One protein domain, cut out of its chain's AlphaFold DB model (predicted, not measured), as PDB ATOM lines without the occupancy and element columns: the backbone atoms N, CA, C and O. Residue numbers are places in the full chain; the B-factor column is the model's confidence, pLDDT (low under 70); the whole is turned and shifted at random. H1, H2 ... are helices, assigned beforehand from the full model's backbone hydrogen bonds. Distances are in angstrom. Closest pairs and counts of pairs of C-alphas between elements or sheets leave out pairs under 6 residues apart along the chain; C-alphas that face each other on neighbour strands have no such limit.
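AT A GLANCE: This is residues 389 to 477 of the 477 residues of the protein "EF-hand domain-containing protein" of Kockovaella imperatae (UniProt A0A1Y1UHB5). One long helix, H3, makes the long axis; H2 packs on its first part, H1 crosses H2, and H4 folds back beside H3's last part. Residues 421 to 426 of a long loop stick out. The printed part is all helix, 89 residues with H1 to H4 in order and no named strand; it is only just loose, close to compact, with a radius of gyration of the C-alphas of 15.0 A, and spans 48 by 26 by 19 A.

HOW THE PARTS SIT: Start at H3, residues 433 to 453. H2, residues 407 to 417, touches its residues 435 to 439 alone, closest at C-alphas 417 and 435, 5.6 A. H1, residues 391 to 400, touches H2 at C-alphas 395 and 410, 6.4 A, only just about perpendicular at 71 degrees. H4, residues 465 to 473, is close to H3 but not clearly touching: C-alphas 449 and 471, the closest, are 6.5 A apart, at a shallow tilt of 30 degrees, opposite ways. H4 is apart from H1 and H2. In H1, H2, H3 and H4 every O i to N i+4 pair is within hydrogen-bond range.

IN THESE COORDINATES: Find C-alpha 433 at (22.710, -10.480, 38.097); H3 runs 30.4 A to C-alpha 453. H1 begins at (10.634, -12.061, 31.937) and measures 14.0 A, H2 15.3 A and H4 12.2 A.

THE WHOLE: The printed part has no cut; the links H2 to H3 and H3 to H4 are long. Residues 420 to 428 and 476 to 477 are under pLDDT 70.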
ATOM      1  N   ILE A 389      16.188 -12.808  37.612       89.81
ATOM      2  CA  ILE A 389      15.144 -11.928  37.079       89.81
ATOM      3  C   ILE A 389      14.366 -12.676  36.001       89.81
ATOM      4  O   ILE A 389      14.932 -13.098  34.986       89.81
ATOM      5  N   ASP A 390      13.063 -12.845  36.192       89.75
ATOM      6  CA  ASP A 390      12.192 -13.451  35.192       89.75
ATOM      7  C   ASP A 390      11.809 -12.454  34.072       89.75
ATOM      8  O   ASP A 390      12.140 -11.267  34.083       89.75
ATOM      9  N   ARG A 391      11.087 -12.922  33.047       90.38
ATOM     10  CA  ARG A 391      10.634 -12.061  31.937       90.38
ATOM     11  C   ARG A 391       9.780 -10.877  32.389       90.38
ATOM     12  O   ARG A 391       9.852  -9.804  31.784       90.38
ATOM     13  N   LYS A 392       8.875 -11.096  33.344       90.12
ATOM     14  CA  LYS A 392       7.944 -10.066  33.814       90.12
ATOM     15  C   LYS A 392       8.715  -9.020  34.603       90.12
ATOM     16  O   LYS A 392       8.504  -7.834  34.375       90.12
ATOM     17  N   GLU A 393       9.626  -9.453  35.459       92.12
ATOM     18  CA  GLU A 393      10.515  -8.606  36.244       92.12
ATOM     19  C   GLU A 393      11.463  -7.817  35.344       92.12
ATOM     20  O   GLU A 393      11.548  -6.602  35.491       92.12
ATOM     21  N   LEU A 394      12.054  -8.446  34.322       91.62
ATOM     22  CA  LEU A 394      12.859  -7.754  33.312       91.62
ATOM     23  C   LEU A 394      12.043  -6.679  32.587       91.62
ATOM     24  O   LEU A 394      12.522  -5.565  32.378       91.62
ATOM     25  N   HIS A 395      10.801  -6.986  32.202       91.25
ATOM     26  CA  HIS A 395       9.935  -5.998  31.561       91.25
ATOM     27  C   HIS A 395       9.638  -4.817  32.494       91.25
ATOM     28  O   HIS A 395       9.727  -3.671  32.065       91.25
ATOM     29  N   GLN A 396       9.329  -5.084  33.767       90.50
ATOM     30  CA  GLN A 396       9.089  -4.043  34.769       90.50
ATOM     31  C   GLN A 396      10.347  -3.216  35.060       90.50
ATOM     32  O   GLN A 396      10.242  -2.001  35.195       90.50
ATOM     33  N   ALA A 397      11.525  -3.841  35.095       91.38
ATOM     34  CA  ALA A 397      12.801  -3.158  35.267       91.38
ATOM     35  C   ALA A 397      13.070  -2.186  34.117       91.38
ATOM     36  O   ALA A 397      13.282  -0.996  34.341       91.38
ATOM     37  N   LEU A 398      12.957  -2.669  32.877       89.62
ATOM     38  CA  LEU A 398      13.141  -1.850  31.680       89.62
ATOM     39  C   LEU A 398      12.139  -0.689  31.629       89.62
ATOM     40  O   LEU A 398      12.538   0.443  31.360       89.62
ATOM     41  N   LEU A 399      10.870  -0.934  31.971       88.81
ATOM     42  CA  LEU A 399       9.866   0.125  32.099       88.81
ATOM     43  C   LEU A 399      10.225   1.134  33.198       88.81
ATOM     44  O   LEU A 399      10.107   2.338  32.975       88.81
ATOM     45  N   GLY A 400      10.699   0.662  34.353       86.12
ATOM     46  CA  GLY A 400      11.142   1.494  35.472       86.12
ATOM     47  C   GLY A 400      12.327   2.397  35.123       86.12
ATOM     48  O   GLY A 400      12.398   3.525  35.602       86.12
ATOM     49  N   PHE A 401      13.208   1.948  34.227       87.06
ATOM     50  CA  PHE A 401      14.302   2.757  33.677       87.06
ATOM     51  C   PHE A 401      13.857   3.721  32.563       87.06
ATOM     52  O   PHE A 401      14.662   4.498  32.054       87.06
ATOM     53  N   GLY A 402      12.580   3.689  32.167       86.44
ATOM     54  CA  GLY A 402      12.035   4.513  31.088       86.44
ATOM     55  C   GLY A 402      12.205   3.916  29.687       86.44
ATOM     56  O   GLY A 402      12.014   4.623  28.694       86.44
ATOM     57  N   PHE A 403      12.542   2.628  29.576       86.12
ATOM     58  CA  PHE A 403      12.606   1.902  28.309       86.12
ATOM     59  C   PHE A 403      11.275   1.196  28.019       86.12
ATOM     60  O   PHE A 403      10.962   0.138  28.567       86.12
ATOM     61  N   SER A 404      10.493   1.758  27.097       85.50
ATOM     62  CA  SER A 404       9.248   1.146  26.618       85.50
ATOM     63  C   SER A 404       9.526   0.151  25.487       85.50
ATOM     64  O   SER A 404       9.359   0.464  24.308       85.50
ATOM     65  N   LEU A 405       9.966  -1.056  25.845       85.81
ATOM     66  CA  LEU A 405      10.240  -2.132  24.889       85.81
ATOM     67  C   LEU A 405       9.020  -3.055  24.710       85.81
ATOM     68  O   LEU A 405       8.440  -3.493  25.707       85.81
ATOM     69  N   PRO A 406       8.649  -3.421  23.464       88.50
ATOM     70  CA  PRO A 406       7.620  -4.426  23.215       88.50
ATOM     71  C   PRO A 406       7.963  -5.767  23.870       88.50
ATOM     72  O   PRO A 406       9.128  -6.177  23.892       88.50
ATOM     73  N   LEU A 407       6.949  -6.502  24.332       87.06
ATOM     74  CA  LEU A 407       7.147  -7.770  25.042       87.06
ATOM     75  C   LEU A 407       7.924  -8.805  24.206       87.06
ATOM     76  O   LEU A 407       8.698  -9.582  24.757       87.06
ATOM     77  N   ASP A 408       7.773  -8.798  22.879       89.88
ATOM     78  CA  ASP A 408       8.554  -9.656  21.980       89.88
ATOM     79  C   ASP A 408      10.054  -9.330  21.994       89.88
ATOM     80  O   ASP A 408      10.878 -10.239  21.899       89.88
ATOM     81  N   MET A 409      10.430  -8.056  22.148       88.38
ATOM     82  CA  MET A 409      11.835  -7.657  22.291       88.38
ATOM     83  C   MET A 409      12.384  -8.081  23.647       88.38
ATOM     84  O   MET A 409      13.483  -8.625  23.708       88.38
ATOM     85  N   VAL A 410      11.593  -7.939  24.713       90.31
ATOM     86  CA  VAL A 410      11.969  -8.427  26.049       90.31
ATOM     87  C   VAL A 410      12.201  -9.940  26.032       90.31
ATOM     88  O   VAL A 410      13.191 -10.408  26.581       90.31
ATOM     89  N   ARG A 411      11.367 -10.713  25.322       88.94
ATOM     90  CA  ARG A 411      11.594 -12.158  25.128       88.94
ATOM     91  C   ARG A 411      12.903 -12.460  24.403       88.94
ATOM     92  O   ARG A 411      13.578 -13.428  24.744       88.94
ATOM     93  N   LYS A 412      13.258 -11.669  23.385       89.06
ATOM     94  CA  LYS A 412      14.535 -11.830  22.669       89.06
ATOM     95  C   LYS A 412      15.726 -11.489  23.566       89.06
ATOM     96  O   LYS A 412      16.714 -12.215  23.518       89.06
ATOM     97  N   LEU A 413      15.619 -10.444  24.387       88.44
ATOM     98  CA  LEU A 413      16.638 -10.073  25.375       88.44
ATOM     99  C   LEU A 413      16.813 -11.173  26.422       88.44
ATOM    100  O   LEU A 413      17.923 -11.666  26.586       88.44
ATOM    101  N   GLU A 414      15.722 -11.628  27.042       88.69
ATOM    102  CA  GLU A 414      15.731 -12.755  27.981       88.69
ATOM    103  C   GLU A 414      16.433 -13.964  27.355       88.69
ATOM    104  O   GLU A 414      17.361 -14.500  27.939       88.69
ATOM    105  N   LYS A 415      16.070 -14.359  26.128       86.38
ATOM    106  CA  LYS A 415      16.684 -15.515  25.458       86.38
ATOM    107  C   LYS A 415      18.165 -15.310  25.113       86.38
ATOM    108  O   LYS A 415      18.917 -16.278  25.142       86.38
ATOM    109  N   ARG A 416      18.574 -14.092  24.746       85.88
ATOM    110  CA  ARG A 416      19.973 -13.760  24.418       85.88
ATOM    111  C   ARG A 416      20.862 -13.821  25.655       85.88
ATOM    112  O   ARG A 416      21.993 -14.284  25.555       85.88
ATOM    113  N   PHE A 417      20.355 -13.336  26.784       85.62
ATOM    114  CA  PHE A 417      21.122 -13.225  28.016       85.62
ATOM    115  C   PHE A 417      20.896 -14.384  28.980       85.62
ATOM    116  O   PHE A 417      21.713 -14.539  29.874       85.62
ATOM    117  N   ALA A 418      19.874 -15.226  28.805       80.81
ATOM    118  CA  ALA A 418      19.634 -16.399  29.643       80.81
ATOM    119  C   ALA A 418      20.849 -17.345  29.676       80.81
ATOM    120  O   ALA A 418      21.544 -17.505  28.666       80.81
ATOM    121  N   PRO A 419      21.110 -17.991  30.827       72.56
ATOM    122  CA  PRO A 419      22.191 -18.954  30.936       72.56
ATOM    123  C   PRO A 419      21.987 -20.115  29.952       72.56
ATOM    124  O   PRO A 419      20.854 -20.569  29.750       72.56
ATOM    125  N   PRO A 420      23.070 -20.610  29.324       68.00
ATOM    126  CA  PRO A 420      22.971 -21.739  28.416       68.00
ATOM    127  C   PRO A 420      22.426 -22.963  29.168       68.00
ATOM    128  O   PRO A 420      22.783 -23.183  30.332       68.00
ATOM    129  N   PRO A 421      21.563 -23.773  28.532       66.12
ATOM    130  CA  PRO A 421      21.027 -24.969  29.163       66.12
ATOM    131  C   PRO A 421      22.177 -25.925  29.493       66.12
ATOM    132  O   PRO A 421      22.867 -26.417  28.600       66.12
ATOM    133  N   LYS A 422      22.395 -26.184  30.786       65.75
ATOM    134  CA  LYS A 422      23.368 -27.181  31.239       65.75
ATOM    135  C   LYS A 422      22.753 -28.580  31.079       65.75
ATOM    136  O   LYS A 422      21.628 -28.784  31.548       65.75
ATOM    137  N   PRO A 423      23.444 -29.544  30.440       65.50
ATOM    138  CA  PRO A 423      22.949 -30.913  30.327       65.50
ATOM    139  C   PRO A 423      22.644 -31.484  31.716       65.50
ATOM    140  O   PRO A 423      23.469 -31.382  32.618       65.50
ATOM    141  N   GLY A 424      21.454 -32.056  31.901       66.31
ATOM    142  CA  GLY A 424      21.050 -32.674  33.171       66.31
ATOM    143  C   GLY A 424      20.468 -31.728  34.227       66.31
ATOM    144  O   GLY A 424      20.008 -32.210  35.258       66.31
ATOM    145  N   HIS A 425      20.407 -30.415  33.978       61.44
ATOM    146  CA  HIS A 425      19.725 -29.468  34.864       61.44
ATOM    147  C   HIS A 425      18.419 -28.960  34.239       61.44
ATOM    148  O   HIS A 425      18.371 -28.727  33.027       61.44
ATOM    149  N   PRO A 426      17.355 -28.750  35.039       63.19
ATOM    150  CA  PRO A 426      16.159 -28.093  34.536       63.19
ATOM    151  C   PRO A 426      16.534 -26.694  34.023       63.19
ATOM    152  O   PRO A 426      17.377 -26.026  34.635       63.19
ATOM    153  N   PRO A 427      15.932 -26.232  32.913       63.34
ATOM    154  CA  PRO A 427      16.181 -24.891  32.408       63.34
ATOM    155  C   PRO A 427      15.814 -23.885  33.499       63.34
ATOM    156  O   PRO A 427      14.646 -23.772  33.883       63.34
ATOM    157  N   ARG A 428      16.819 -23.169  34.015       65.88
ATOM    158  CA  ARG A 428      16.582 -22.052  34.929       65.88
ATOM    159  C   ARG A 428      15.848 -20.977  34.139       65.88
ATOM    160  O   ARG A 428      16.317 -20.541  33.089       65.88
ATOM    161  N   LYS A 429      14.656 -20.615  34.604       73.44
ATOM    162  CA  LYS A 429      13.880 -19.521  34.027       73.44
ATOM    163  C   LYS A 429      14.352 -18.243  34.701       73.44
ATOM    164  O   LYS A 429      14.131 -18.091  35.892       73.44
ATOM    165  N   GLY A 430      15.021 -17.383  33.945       80.56
ATOM    166  CA  GLY A 430      15.480 -16.084  34.415       80.56
ATOM    167  C   GLY A 430      16.935 -15.796  34.064       80.56
ATOM    168  O   GLY A 430      17.653 -16.647  33.533       80.56
ATOM    169  N   ILE A 431      17.345 -14.565  34.334       88.56
ATOM    170  CA  ILE A 431      18.696 -14.049  34.095       88.56
ATOM    171  C   ILE A 431      19.375 -13.778  35.442       88.56
ATOM    172  O   ILE A 431      18.746 -13.244  36.354       88.56
ATOM    173  N   SER A 432      20.644 -14.170  35.578       88.56
ATOM    174  CA  SER A 432      21.459 -13.838  36.754       88.56
ATOM    175  C   SER A 432      21.805 -12.349  36.783       88.56
ATOM    176  O   SER A 432      21.575 -11.628  35.805       88.56
ATOM    177  N   PHE A 433      22.368 -11.884  37.896       89.25
ATOM    178  CA  PHE A 433      22.710 -10.480  38.097       89.25
ATOM    179  C   PHE A 433      23.670  -9.933  37.031       89.25
ATOM    180  O   PHE A 433      23.378  -8.910  36.412       89.25
ATOM    181  N   ASP A 434      24.755 -10.649  36.733       88.56
ATOM    182  CA  ASP A 434      25.726 -10.277  35.697       88.56
ATOM    183  C   ASP A 434      25.071 -10.173  34.305       88.56
ATOM    184  O   ASP A 434      25.270  -9.199  33.576       88.56
ATOM    185  N   ARG A 435      24.181 -11.115  33.971       89.00
ATOM    186  CA  ARG A 435      23.420 -11.121  32.709       89.00
ATOM    187  C   ARG A 435      22.410  -9.978  32.638       89.00
ATOM    188  O   ARG A 435      22.227  -9.388  31.573       89.00
ATOM    189  N   PHE A 436      21.757  -9.659  33.752       91.06
ATOM    190  CA  PHE A 436      20.842  -8.527  33.863       91.06
ATOM    191  C   PHE A 436      21.567  -7.192  33.693       91.06
ATOM    192  O   PHE A 436      21.112  -6.347  32.918       91.06
ATOM    193  N   LEU A 437      22.712  -7.029  34.359       91.06
ATOM    194  CA  LEU A 437      23.571  -5.855  34.241       91.06
ATOM    195  C   LEU A 437      23.985  -5.636  32.783       91.06
ATOM    196  O   LEU A 437      23.728  -4.571  32.219       91.06
ATOM    197  N   MET A 438      24.536  -6.671  32.141       90.00
ATOM    198  CA  MET A 438      24.914  -6.623  30.728       90.00
ATOM    199  C   MET A 438      23.733  -6.274  29.819       90.00
ATOM    200  O   MET A 438      23.859  -5.421  28.938       90.00
ATOM    201  N   ALA A 439      22.569  -6.898  30.033       90.31
ATOM    202  CA  ALA A 439      21.376  -6.632  29.236       90.31
ATOM    203  C   ALA A 439      20.943  -5.163  29.337       90.31
ATOM    204  O   ALA A 439      20.649  -4.536  28.317       90.31
ATOM    205  N   CYS A 440      20.940  -4.595  30.543       90.81
ATOM    206  CA  CYS A 440      20.547  -3.207  30.765       90.81
ATOM    207  C   CYS A 440      21.556  -2.219  30.173       90.81
ATOM    208  O   CYS A 440      21.147  -1.261  29.512       90.81
ATOM    209  N   VAL A 441      22.859  -2.468  30.344       89.56
ATOM    210  CA  VAL A 441      23.924  -1.655  29.734       89.56
ATOM    211  C   VAL A 441      23.810  -1.677  28.208       89.56
ATOM    212  O   VAL A 441      23.810  -0.622  27.575       89.56
ATOM    213  N   THR A 442      23.607  -2.860  27.625       89.00
ATOM    214  CA  THR A 442      23.415  -3.046  26.178       89.00
ATOM    215  C   THR A 442      22.193  -2.274  25.670       89.00
ATOM    216  O   THR A 442      22.268  -1.547  24.679       89.00
ATOM    217  N   VAL A 443      21.048  -2.395  26.355       90.38
ATOM    218  CA  VAL A 443      19.817  -1.678  25.986       90.38
ATOM    219  C   VAL A 443      20.006  -0.166  26.091       90.38
ATOM    220  O   VAL A 443      19.591   0.549  25.178       90.38
ATOM    221  N   LYS A 444      20.640   0.330  27.161       88.75
ATOM    222  CA  LYS A 444      20.942   1.759  27.332       88.75
ATOM    223  C   LYS A 444      21.812   2.264  26.189       88.75
ATOM    224  O   LYS A 444      21.441   3.248  25.557       88.75
ATOM    225  N   HIS A 445      22.904   1.562  25.886       88.12
ATOM    226  CA  HIS A 445      23.834   1.942  24.827       88.12
ATOM    227  C   HIS A 445      23.121   2.078  23.474       88.12
ATOM    228  O   HIS A 445      23.141   3.150  22.869       88.12
ATOM    229  N   TYR A 446      22.398   1.042  23.036       89.94
ATOM    230  CA  TYR A 446      21.678   1.103  21.762       89.94
ATOM    231  C   TYR A 446      20.536   2.119  21.765       89.94
ATOM    232  O   TYR A 446      20.278   2.748  20.742       89.94
ATOM    233  N   THR A 447      19.857   2.320  22.898       89.94
ATOM    234  CA  THR A 447      18.803   3.337  23.002       89.94
ATOM    235  C   THR A 447      19.379   4.743  22.875       89.94
ATOM    236  O   THR A 447      18.788   5.589  22.209       89.94
ATOM    237  N   GLU A 448      20.529   5.015  23.491       89.38
ATOM    238  CA  GLU A 448      21.207   6.306  23.380       89.38
ATOM    239  C   GLU A 448      21.737   6.543  21.968       89.38
ATOM    240  O   GLU A 448      21.506   7.619  21.420       89.38
ATOM    241  N   ALA A 449      22.368   5.539  21.354       89.69
ATOM    242  CA  ALA A 449      22.800   5.613  19.963       89.69
ATOM    243  C   ALA A 449      21.612   5.889  19.026       89.69
ATOM    244  O   ALA A 449      21.658   6.814  18.218       89.69
ATOM    245  N   PHE A 450      20.500   5.169  19.206       90.81
ATOM    246  CA  PHE A 450      19.276   5.391  18.441       90.81
ATOM    247  C   PHE A 450      18.730   6.812  18.627       90.81
ATOM    248  O   PHE A 450      18.393   7.467  17.648       90.81
ATOM    249  N   ARG A 451      18.666   7.312  19.869       90.00
ATOM    250  CA  ARG A 451      18.163   8.663  20.174       90.00
ATOM    251  C   ARG A 451      19.042   9.774  19.608       90.00
ATOM    252  O   ARG A 451      18.510  10.809  19.229       90.00
ATOM    253  N   ARG A 452      20.364   9.579  19.552       89.94
ATOM    254  CA  ARG A 452      21.282  10.540  18.915       89.94
ATOM    255  C   ARG A 452      21.014  10.649  17.414       89.94
ATOM    256  O   ARG A 452      21.117  11.739  16.864       89.94
ATOM    257  N   THR A 453      20.640   9.541  16.779       89.88
ATOM    258  CA  THR A 453      20.314   9.503  15.349       89.88
ATOM    259  C   THR A 453      18.872   9.939  15.058       89.88
ATOM    260  O   THR A 453      18.619  10.590  14.046       89.88
ATOM    261  N   ASP A 454      17.908   9.631  15.931       92.31
ATOM    262  CA  ASP A 454      16.500  10.027  15.785       92.31
ATOM    263  C   ASP A 454      16.254  11.474  16.240       92.31
ATOM    264  O   ASP A 454      15.536  11.741  17.204       92.31
ATOM    265  N   VAL A 455      16.824  12.430  15.504       88.19
ATOM    266  CA  VAL A 455      16.647  13.877  15.748       88.19
ATOM    267  C   VAL A 455      15.165  14.281  15.731       88.19
ATOM    268  O   VAL A 455      14.759  15.230  16.397       88.19
ATOM    269  N   SER A 456      14.342  13.547  14.977       88.06
ATOM    270  CA  SER A 456      12.908  13.803  14.824       88.06
ATOM    271  C   SER A 456      12.031  13.249  15.952       88.06
ATOM    272  O   SER A 456      10.853  13.596  16.020       88.06
ATOM    273  N   GLY A 457      12.563  12.364  16.805       86.81
ATOM    274  CA  GLY A 457      11.782  11.633  17.807       86.81
ATOM    275  C   GLY A 457      10.667  10.764  17.210       86.81
ATOM    276  O   GLY A 457       9.657  10.516  17.870       86.81
ATOM    277  N   SER A 458      10.807  10.337  15.952       89.50
ATOM    278  CA  SER A 458       9.771   9.601  15.217       89.50
ATOM    279  C   SER A 458       9.717   8.111  15.576       89.50
ATOM    280  O   SER A 458       8.785   7.406  15.178       89.50
ATOM    281  N   GLY A 459      10.722   7.609  16.300       88.25
ATOM    282  CA  GLY A 459      10.905   6.186  16.571       88.25
ATOM    283  C   GLY A 459      11.421   5.408  15.359       88.25
ATOM    284  O   GLY A 459      11.348   4.178  15.347       88.25
ATOM    285  N   ARG A 460      11.931   6.096  14.328       89.94
ATOM    286  CA  ARG A 460      12.524   5.500  13.123       89.94
ATOM    287  C   ARG A 460      13.779   6.268  12.721       89.94
ATOM    288  O   ARG A 460      13.792   7.491  12.750       89.94
ATOM    289  N   ILE A 461      14.806   5.542  12.291       92.44
ATOM    290  CA  ILE A 461      16.060   6.111  11.782       92.44
ATOM    291  C   ILE A 461      16.393   5.514  10.418       92.44
ATOM    292  O   ILE A 461      16.014   4.381  10.121       92.44
ATOM    293  N   THR A 462      17.108   6.278   9.598       92.31
ATOM    294  CA  THR A 462      17.744   5.793   8.370       92.31
ATOM    295  C   THR A 462      19.246   5.904   8.573       92.31
ATOM    296  O   THR A 462      19.724   6.972   8.943       92.31
ATOM    297  N   LEU A 463      19.957   4.798   8.383       93.00
ATOM    298  CA  LEU A 463      21.402   4.696   8.562       93.00
ATOM    299  C   LEU A 463      22.025   4.213   7.258       93.00
ATOM    300  O   LEU A 463      21.476   3.311   6.617       93.00
ATOM    301  N   ASP A 464      23.176   4.769   6.893       94.44
ATOM    302  CA  ASP A 464      24.060   4.095   5.947       94.44
ATOM    303  C   ASP A 464      24.818   2.940   6.630       94.44
ATOM    304  O   ASP A 464      24.767   2.753   7.850       94.44
ATOM    305  N   TYR A 465      25.495   2.117   5.828       93.94
ATOM    306  CA  TYR A 465      26.194   0.943   6.344       93.94
ATOM    307  C   TYR A 465      27.299   1.298   7.348       93.94
ATOM    308  O   TYR A 465      27.436   0.609   8.356       93.94
ATOM    309  N   ASN A 466      28.061   2.367   7.110       93.50
ATOM    310  CA  ASN A 466      29.166   2.743   7.990       93.50
ATOM    311  C   ASN A 466      28.632   3.258   9.327       93.50
ATOM    312  O   ASN A 466      29.081   2.805  10.370       93.50
ATOM    313  N   GLN A 467      27.592   4.095   9.299       90.38
ATOM    314  CA  GLN A 467      26.916   4.572  10.506       90.38
ATOM    315  C   GLN A 467      26.321   3.422  11.325       90.38
ATOM    316  O   GLN A 467      26.383   3.432  12.553       90.38
ATOM    317  N   TYR A 468      25.743   2.416  10.661       91.06
ATOM    318  CA  TYR A 468      25.284   1.206  11.339       91.06
ATOM    319  C   TYR A 468      26.449   0.451  11.994       91.06
ATOM    320  O   TYR A 468      26.345   0.075  13.160       91.06
ATOM    321  N   MET A 469      27.553   0.247  11.270       91.88
ATOM    322  CA  MET A 469      28.726  -0.452  11.799       91.88
ATOM    323  C   MET A 469      29.355   0.290  12.980       91.88
ATOM    324  O   MET A 469      29.669  -0.355  13.976       91.88
ATOM    325  N   ASP A 470      29.457   1.618  12.921       89.31
ATOM    326  CA  ASP A 470      29.985   2.443  14.013       89.31
ATOM    327  C   ASP A 470      29.156   2.262  15.295       89.31
ATOM    328  O   ASP A 470      29.708   1.959  16.350       89.31
ATOM    329  N   ILE A 471      27.819   2.310  15.201       87.94
ATOM    330  CA  ILE A 471      26.923   2.082  16.353       87.94
ATOM    331  C   ILE A 471      27.117   0.682  16.960       87.94
ATOM    332  O   ILE A 471      27.026   0.507  18.174       87.94
ATOM    333  N   ILE A 472      27.338  -0.338  16.129       87.25
ATOM    334  CA  ILE A 472      27.517  -1.711  16.614       87.25
ATOM    335  C   ILE A 472      28.891  -1.897  17.267       87.25
ATOM    336  O   ILE A 472      28.972  -2.568  18.294       87.25
ATOM    337  N   LEU A 473      29.948  -1.314  16.696       85.62
ATOM    338  CA  LEU A 473      31.325  -1.451  17.179       85.62
ATOM    339  C   LEU A 473      31.613  -0.617  18.433       85.62
ATOM    340  O   LEU A 473      32.482  -0.984  19.217       85.62
ATOM    341  N   GLU A 474      30.878   0.475  18.649       80.31
ATOM    342  CA  GLU A 474      30.955   1.270  19.880       80.31
ATOM    343  C   GLU A 474      30.260   0.599  21.077       80.31
ATOM    344  O   GLU A 474      30.451   1.025  22.221       80.31
ATOM    345  N   SER A 475      29.470  -0.456  20.842       75.44
ATOM    346  CA  SER A 475      28.784  -1.163  21.917       75.44
ATOM    347  C   SER A 475      29.788  -1.882  22.817       75.44
ATOM    348  O   SER A 475      30.563  -2.709  22.326       75.44
ATOM    349  N   PRO A 476      29.739  -1.659  24.144       66.25
ATOM    350  CA  PRO A 476      30.531  -2.448  25.072       66.25
ATOM    351  C   PRO A 476      30.096  -3.915  24.927       66.25
ATOM    352  O   PRO A 476      28.906  -4.223  25.026       66.25
ATOM    353  N   SER A 477      31.051  -4.770  24.553       52.03
ATOM    354  CA  SER A 477      30.843  -6.183  24.213       52.03
ATOM    355  C   SER A 477      31.162  -7.091  25.385       52.03
ATOM    356  O   SER A 477      32.218  -6.846  26.012       52.03
TER     357      SER A 477